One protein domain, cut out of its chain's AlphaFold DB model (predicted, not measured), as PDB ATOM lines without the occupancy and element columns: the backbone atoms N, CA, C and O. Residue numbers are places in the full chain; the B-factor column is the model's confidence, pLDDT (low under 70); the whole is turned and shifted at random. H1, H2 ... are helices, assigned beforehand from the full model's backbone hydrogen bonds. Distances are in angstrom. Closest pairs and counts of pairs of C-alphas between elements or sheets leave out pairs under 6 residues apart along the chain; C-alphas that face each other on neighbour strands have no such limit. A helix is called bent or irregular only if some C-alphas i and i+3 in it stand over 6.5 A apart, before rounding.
ATOM      1  N   ASN A  52     -12.225 -19.853  -5.021       84.06
ATOM      2  CA  ASN A  52     -13.017 -21.053  -5.291       84.06
ATOM      3  C   ASN A  52     -12.459 -22.246  -4.504       84.06
ATOM      4  O   ASN A  52     -11.385 -22.154  -3.910       84.06
ATOM      5  N   PHE A  53     -13.156 -23.385  -4.537       83.75
ATOM      6  CA  PHE A  53     -12.753 -24.593  -3.813       83.75
ATOM      7  C   PHE A  53     -11.268 -24.941  -4.001       83.75
ATOM      8  O   PHE A  53     -10.551 -25.131  -3.023       83.75
ATOM      9  N   ARG A  54     -10.774 -24.966  -5.245       81.12
ATOM     10  CA  ARG A  54      -9.377 -25.328  -5.527       81.12
ATOM     11  C   ARG A  54      -8.422 -24.289  -4.950       81.12
ATOM     12  O   ARG A  54      -7.497 -24.660  -4.237       81.12
ATOM     13  N   ILE A  55      -8.675 -23.006  -5.207       83.31
ATOM     14  CA  ILE A  55      -7.841 -21.904  -4.710       83.31
ATOM     15  C   ILE A  55      -7.770 -21.933  -3.182       83.31
ATOM     16  O   ILE A  55      -6.675 -21.878  -2.630       83.31
ATOM     17  N   THR A  56      -8.905 -22.101  -2.495       86.50
ATOM     18  CA  THR A  56      -8.955 -22.216  -1.031       86.50
ATOM     19  C   THR A  56      -8.080 -23.358  -0.533       86.50
ATOM     20  O   THR A  56      -7.306 -23.176   0.403       86.50
ATOM     21  N   GLN A  57      -8.154 -24.532  -1.163       86.00
ATOM     22  CA  GLN A  57      -7.341 -25.687  -0.776       86.00
ATOM     23  C   GLN A  57      -5.843 -25.404  -0.938       86.00
ATOM     24  O   GLN A  57      -5.066 -25.786  -0.064       86.00
ATOM     25  N   PHE A  58      -5.445 -24.697  -2.001       85.00
ATOM     26  CA  PHE A  58      -4.065 -24.262  -2.206       85.00
ATOM     27  C   PHE A  58      -3.628 -23.254  -1.143       85.00
ATOM     28  O   PHE A  58      -2.733 -23.578  -0.373       85.00
ATOM     29  N   ILE A  59      -4.288 -22.100  -1.017       86.69
ATOM     30  CA  ILE A  59      -3.861 -21.014  -0.109       86.69
ATOM     31  C   ILE A  59      -3.909 -21.396   1.376       86.69
ATOM     32  O   ILE A  59      -3.249 -20.762   2.189       86.69
ATOM     33  N   THR A  60      -4.688 -22.413   1.752       86.19
ATOM     34  CA  THR A  60      -4.744 -22.921   3.135       86.19
ATOM     35  C   THR A  60      -3.817 -24.109   3.372       86.19
ATOM     36  O   THR A  60      -3.571 -24.479   4.519       86.19
ATOM     37  N   GLY A  61      -3.298 -24.733   2.311       85.31
ATOM     38  CA  GLY A  61      -2.537 -25.974   2.418       85.31
ATOM     39  C   GLY A  61      -3.376 -27.173   2.871       85.31
ATOM     40  O   GLY A  61      -2.814 -28.131   3.396       85.31
ATOM     41  N   HIS A  62      -4.703 -27.129   2.697       85.75
ATOM     42  CA  HIS A  62      -5.650 -28.153   3.169       85.75
ATOM     43  C   HIS A  62      -6.163 -29.100   2.070       85.75
ATOM     44  O   HIS A  62      -7.099 -29.861   2.290       85.75
ATOM     45  N   GLY A  63      -5.541 -29.063   0.892       83.12
ATOM     46  CA  GLY A  63      -5.827 -29.945  -0.237       83.12
ATOM     47  C   GLY A  63      -5.375 -31.392  -0.074       83.12
ATOM     48  O   GLY A  63      -4.844 -31.822   0.950       83.12
ATOM     49  N   ASN A  64      -5.502 -32.149  -1.167       83.38
ATOM     50  CA  ASN A  64      -4.947 -33.500  -1.321       83.38
ATOM     51  C   ASN A  64      -3.404 -33.477  -1.455       83.38
ATOM     52  O   ASN A  64      -2.803 -33.988  -2.408       83.38
ATOM     53  N   PHE A  65      -2.733 -32.869  -0.488       87.75
ATOM     54  CA  PHE A  65      -1.283 -32.799  -0.382       87.75
ATOM     55  C   PHE A  65      -0.827 -33.955   0.502       87.75
ATOM     56  O   PHE A  65      -1.393 -34.157   1.575       87.75
ATOM     57  N   LYS A  66       0.162 -34.759   0.076       87.19
ATOM     58  CA  LYS A  66       0.539 -35.929   0.892       87.19
ATOM     59  C   LYS A  66       1.087 -35.485   2.246       87.19
ATOM     60  O   LYS A  66       0.819 -36.159   3.233       87.19
ATOM     61  N   ALA A  67       1.789 -34.352   2.289       88.25
ATOM     62  CA  ALA A  67       2.268 -33.748   3.528       88.25
ATOM     63  C   ALA A  67       1.116 -33.443   4.500       88.25
ATOM     64  O   ALA A  67       1.152 -33.846   5.662       88.25
ATOM     65  N   TYR A  68       0.053 -32.805   3.996       89.06
ATOM     66  CA  TYR A  68      -1.155 -32.518   4.769       89.06
ATOM     67  C   TYR A  68      -1.838 -33.810   5.230       89.06
ATOM     68  O   TYR A  68      -2.069 -33.993   6.420       89.06
ATOM     69  N   LEU A  69      -2.080 -34.756   4.319       90.75
ATOM     70  CA  LEU A  69      -2.739 -36.022   4.647       90.75
ATOM     71  C   LEU A  69      -1.948 -36.859   5.662       90.75
ATOM     72  O   LEU A  69      -2.554 -37.467   6.540       90.75
ATOM     73  N   LYS A  70      -0.612 -36.882   5.580       91.25
ATOM     74  CA  LYS A  70       0.241 -37.580   6.554       91.25
ATOM     75  C   LYS A  70       0.128 -36.962   7.946       91.25
ATOM     76  O   LYS A  70       0.034 -37.708   8.913       91.25
ATOM     77  N   ARG A  71       0.046 -35.628   8.058       90.25
ATOM     78  CA  ARG A  71      -0.164 -34.928   9.341       90.25
ATOM     79  C   ARG A  71      -1.439 -35.380  10.063       90.25
ATOM     80  O   ARG A  71      -1.458 -35.398  11.287       90.25
ATOM     81  N   PHE A  72      -2.476 -35.762   9.318       89.81
ATOM     82  CA  PHE A  72      -3.737 -36.289   9.860       89.81
ATOM     83  C   PHE A  72      -3.823 -37.821   9.835       89.81
ATOM     84  O   PHE A  72      -4.908 -38.374   9.995       89.81
ATOM     85  N   ASN A  73      -2.707 -38.525   9.615       91.88
ATOM     86  CA  ASN A  73      -2.651 -39.988   9.509       91.88
ATOM     87  C   ASN A  73      -3.549 -40.590   8.404       91.88
ATOM     88  O   ASN A  73      -3.852 -41.779   8.418       91.88
ATOM     89  N   LEU A  74      -3.930 -39.789   7.404       90.56
ATOM     90  CA  LEU A  74      -4.712 -40.210   6.232       90.56
ATOM     91  C   LEU A  74      -3.824 -40.728   5.088       90.56
ATOM     92  O   LEU A  74      -4.310 -41.257   4.090       90.56
ATOM     93  N   SER A  75      -2.505 -40.570   5.204       89.75
ATOM     94  CA  SER A  75      -1.522 -41.129   4.278       89.75
ATOM     95  C   SER A  75      -0.316 -41.651   5.046       89.75
ATOM     96  O   SER A  75       0.181 -40.990   5.951       89.75
ATOM     97  N   ARG A  76       0.202 -42.815   4.640       89.25
ATOM     98  CA  ARG A  76       1.416 -43.412   5.227       89.25
ATOM     99  C   ARG A  76       2.703 -42.692   4.818       89.25
ATOM    100  O   ARG A  76       3.739 -42.862   5.446       89.25
ATOM    101  N   THR A  77       2.641 -41.907   3.747       87.31
ATOM    102  CA  THR A  77       3.781 -41.178   3.189       87.31
ATOM    103  C   THR A  77       3.372 -39.774   2.765       87.31
ATOM    104  O   THR A  77       2.237 -39.556   2.330       87.31
ATOM    105  N   ASP A  78       4.305 -38.843   2.918       87.50
ATOM    106  CA  ASP A  78       4.296 -37.448   2.478       87.50
ATOM    107  C   ASP A  78       5.062 -37.271   1.165       87.50
ATOM    108  O   ASP A  78       5.017 -36.194   0.576       87.50
ATOM    109  N   LEU A  79       5.729 -38.319   0.686       86.81
ATOM    110  CA  LEU A  79       6.598 -38.253  -0.476       86.81
ATOM    111  C   LEU A  79       5.802 -38.165  -1.777       86.81
ATOM    112  O   LEU A  79       4.728 -38.761  -1.948       86.81
ATOM    113  N   CYS A  80       6.369 -37.435  -2.730       81.25
ATOM    114  CA  CYS A  80       5.918 -37.466  -4.107       81.25
ATOM    115  C   CYS A  80       6.333 -38.802  -4.744       81.25
ATOM    116  O   CYS A  80       7.511 -39.123  -4.829       81.25
ATOM    117  N   GLY A  81       5.367 -39.612  -5.189       71.50
ATOM    118  CA  GLY A  81       5.622 -40.931  -5.792       71.50
ATOM    119  C   GLY A  81       6.159 -40.878  -7.230       71.50
ATOM    120  O   GLY A  81       5.783 -41.719  -8.044       71.50
ATOM    121  N   ILE A  82       6.933 -39.850  -7.584       58.56
ATOM    122  CA  ILE A  82       7.464 -39.610  -8.932       58.56
ATOM    123  C   ILE A  82       8.987 -39.543  -8.885       58.56
ATOM    124  O   ILE A  82       9.550 -38.957  -7.970       58.56
ATOM    125  N   GLY A  83       9.616 -40.177  -9.881       51.03
ATOM    126  CA  GLY A  83      11.044 -40.474  -9.965       51.03
ATOM    127  C   GLY A  83      12.000 -39.361  -9.525       51.03
ATOM    128  O   GLY A  83      11.761 -38.176  -9.751       51.03
ATOM    129  N   SER A  84      13.087 -39.808  -8.891       46.06
ATOM    130  CA  SER A  84      14.342 -39.126  -8.509       46.06
ATOM    131  C   SER A  84      14.271 -37.788  -7.760       46.06
ATOM    132  O   SER A  84      15.296 -37.302  -7.297       46.06
ATOM    133  N   SER A  85      13.089 -37.217  -7.558       53.72
ATOM    134  CA  SER A  85      12.854 -36.007  -6.771       53.72
ATOM    135  C   SER A  85      11.961 -36.375  -5.589       53.72
ATOM    136  O   SER A  85      10.773 -36.072  -5.551       53.72
ATOM    137  N   GLY A  86      12.547 -37.094  -4.624       60.47
ATOM    138  CA  GLY A  86      11.909 -37.581  -3.391       60.47
ATOM    139  C   GLY A  86      11.508 -36.477  -2.403       60.47
ATOM    140  O   GLY A  86      11.714 -36.619  -1.202       60.47
ATOM    141  N   GLY A  87      10.978 -35.364  -2.904       74.19
ATOM    142  CA  GLY A  87      10.507 -34.243  -2.109       74.19
ATOM    143  C   GLY A  87       9.171 -34.529  -1.427       74.19
ATOM    144  O   GLY A  87       8.377 -35.379  -1.850       74.19
ATOM    145  N   ILE A  88       8.915 -33.771  -0.366       82.38
ATOM    146  CA  ILE A  88       7.628 -33.735   0.323       82.38
ATOM    147  C   ILE A  88       6.581 -33.155  -0.639       82.38
ATOM    148  O   ILE A  88       6.761 -32.068  -1.181       82.38
ATOM    149  N   ARG A  89       5.469 -33.866  -0.863       84.06
ATOM    150  CA  ARG A  89       4.346 -33.406  -1.698       84.06
ATOM    151  C   ARG A  89       3.456 -32.452  -0.902       84.06
ATOM    152  O   ARG A  89       2.339 -32.814  -0.505       84.06
ATOM    153  N   ASP A  90       3.984 -31.261  -0.655       83.19
ATOM    154  CA  ASP A  90       3.276 -30.097  -0.132       83.19
ATOM    155  C   ASP A  90       2.825 -29.155  -1.267       83.19
ATOM    156  O   ASP A  90       2.938 -29.479  -2.453       83.19
ATOM    157  N   VAL A  91       2.245 -28.012  -0.898       81.56
ATOM    158  CA  VAL A  91       1.760 -27.017  -1.862       81.56
ATOM    159  C   VAL A  91       2.898 -26.471  -2.722       81.56
ATOM    160  O   VAL A  91       2.762 -26.423  -3.941       81.56
ATOM    161  N   ASN A  92       4.019 -26.100  -2.102       78.88
ATOM    162  CA  ASN A  92       5.155 -25.498  -2.795       78.88
ATOM    163  C   ASN A  92       5.755 -26.468  -3.809       78.88
ATOM    164  O   ASN A  92       5.973 -26.090  -4.957       78.88
ATOM    165  N   HIS A  93       5.929 -27.736  -3.432       80.31
ATOM    166  CA  HIS A  93       6.368 -28.768  -4.357       80.31
ATOM    167  C   HIS A  93       5.406 -28.900  -5.538       80.31
ATOM    168  O   HIS A  93       5.850 -28.947  -6.679       80.31
ATOM    169  N   LEU A  94       4.091 -28.933  -5.299       77.31
ATOM    170  CA  LEU A  94       3.117 -29.054  -6.385       77.31
ATOM    171  C   LEU A  94       3.056 -27.828  -7.299       77.31
ATOM    172  O   LEU A  94       2.818 -28.006  -8.484       77.31
ATOM    173  N   ILE A  95       3.255 -26.617  -6.781       71.88
ATOM    174  CA  ILE A  95       3.207 -25.394  -7.593       71.88
ATOM    175  C   ILE A  95       4.527 -25.179  -8.348       71.88
ATOM    176  O   ILE A  95       4.508 -24.801  -9.517       71.88
ATOM    177  N   LEU A  96       5.668 -25.401  -7.689       71.81
ATOM    178  CA  LEU A  96       6.969 -24.908  -8.152       71.81
ATOM    179  C   LEU A  96       7.905 -26.001  -8.672       71.81
ATOM    180  O   LEU A  96       8.851 -25.691  -9.391       71.81
ATOM    181  N   SER A  97       7.713 -27.264  -8.281       69.00
ATOM    182  CA  SER A  97       8.770 -28.282  -8.427       69.00
ATOM    183  C   SER A  97       8.298 -29.640  -8.947       69.00
ATOM    184  O   SER A  97       9.122 -30.477  -9.317       69.00
ATOM    185  N   CYS A  98       6.993 -29.906  -8.970       73.19
ATOM    186  CA  CYS A  98       6.462 -31.214  -9.321       73.19
ATOM    187  C   CYS A  98       6.399 -31.380 -10.839       73.19
ATOM    188  O   CYS A  98       5.575 -30.774 -11.516       73.19
ATOM    189  N   SER A  99       7.198 -32.296 -11.381       71.38
ATOM    190  CA  SER A  99       7.218 -32.601 -12.818       71.38
ATOM    191  C   SER A  99       5.875 -33.110 -13.365       71.38
ATOM    192  O   SER A  99       5.554 -32.864 -14.527       71.38
ATOM    193  N   LYS A 100       5.049 -33.774 -12.538       64.94
ATOM    194  CA  LYS A 100       3.675 -34.173 -12.914       64.94
ATOM    195  C   LYS A 100       2.663 -33.030 -12.861       64.94
ATOM    196  O   LYS A 100       1.612 -33.134 -13.491       64.94
ATOM    197  N   PHE A 101       2.958 -31.986 -12.098       62.09
ATOM    198  CA  PHE A 101       2.122 -30.808 -11.907       62.09
ATOM    199  C   PHE A 101       2.855 -29.620 -12.547       62.09
ATOM    200  O   PHE A 101       3.335 -28.709 -11.891       62.09
ATOM    201  N   THR A 102       3.037 -29.686 -13.865       50.59
ATOM    202  CA  THR A 102       3.692 -28.619 -14.627       50.59
ATOM    203  C   THR A 102       2.874 -27.323 -14.485       50.59
ATOM    204  O   THR A 102       1.646 -27.396 -14.618       50.59
ATOM    205  N   PRO A 103       3.498 -26.138 -14.317       49.81
ATOM    206  CA  PRO A 103       2.788 -24.850 -14.270       49.81
ATOM    207  C   PRO A 103       1.869 -24.598 -15.484       49.81
ATOM    208  O   PRO A 103       0.915 -23.833 -15.403       49.81
TER     209      PRO A 103
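What this domain is: This is residues 52 to 103 of the 137 residues of an uncharacterized protein of Araneus ventricosus (UniProt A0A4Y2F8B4). Three short helices stand at the corners of a triangle in a flat, loop-rich domain, strung together by links with no helix touching another. H1 is at one end of the long axis, and the long loop from H2 to H3 swings out to the other end near Ser 84 before it folds back. The printed part has 52 residues with three named helices, H1, H2 and H3 in chain order, and no named strand; the class is all helix, though named elements hold just 21 residues. It is compact, with a radius of gyration of the C-alphas of 10.8 A and spans of 32 by 29 by 11 A.

How they stand to each other: Begin with the longest helix, H1, residues 53 to 60. Look from its Phe 58 to Val 91 in H3, residues 91 to 97: these are the closest C-alphas of the two helices, 6.5 A apart. H1 and H3 are close but not clearly touching. Their lines are about perpendicular, at 89 degrees. H2, residues 66 to 71, is apart from H1 and also from H3. In H1, H2 and H3 every O i to N i+4 pair is within hydrogen-bond range.

Where its parts are: Find C-alpha 53 at (-12.753, -24.593, -3.813); from there H1 runs 10.7 A to C-alpha 60. H2 begins at C-alpha 66, at (0.539, -35.929, 0.892), and is 8.5 A long. H3 runs 9.7 A from C-alpha 91 to C-alpha 97 at (8.770, -28.282, -8.427). H3 is neither bent nor irregular, but only just: C-alphas 94 and 97 are 6.1 A apart.

The domain as a whole: The two C-alphas farthest apart are those of Asn 52 and Ser 84, at 32.9 A. The printed part has no cut. The link from H1 to H2 is tight, with 5 residues; the link from H2 to H3, residues 72 to 90, is long. The mean pLDDT of the printed part is 78.6; look for values under 70 at residues 82 to 86, 97 and 100 to 103.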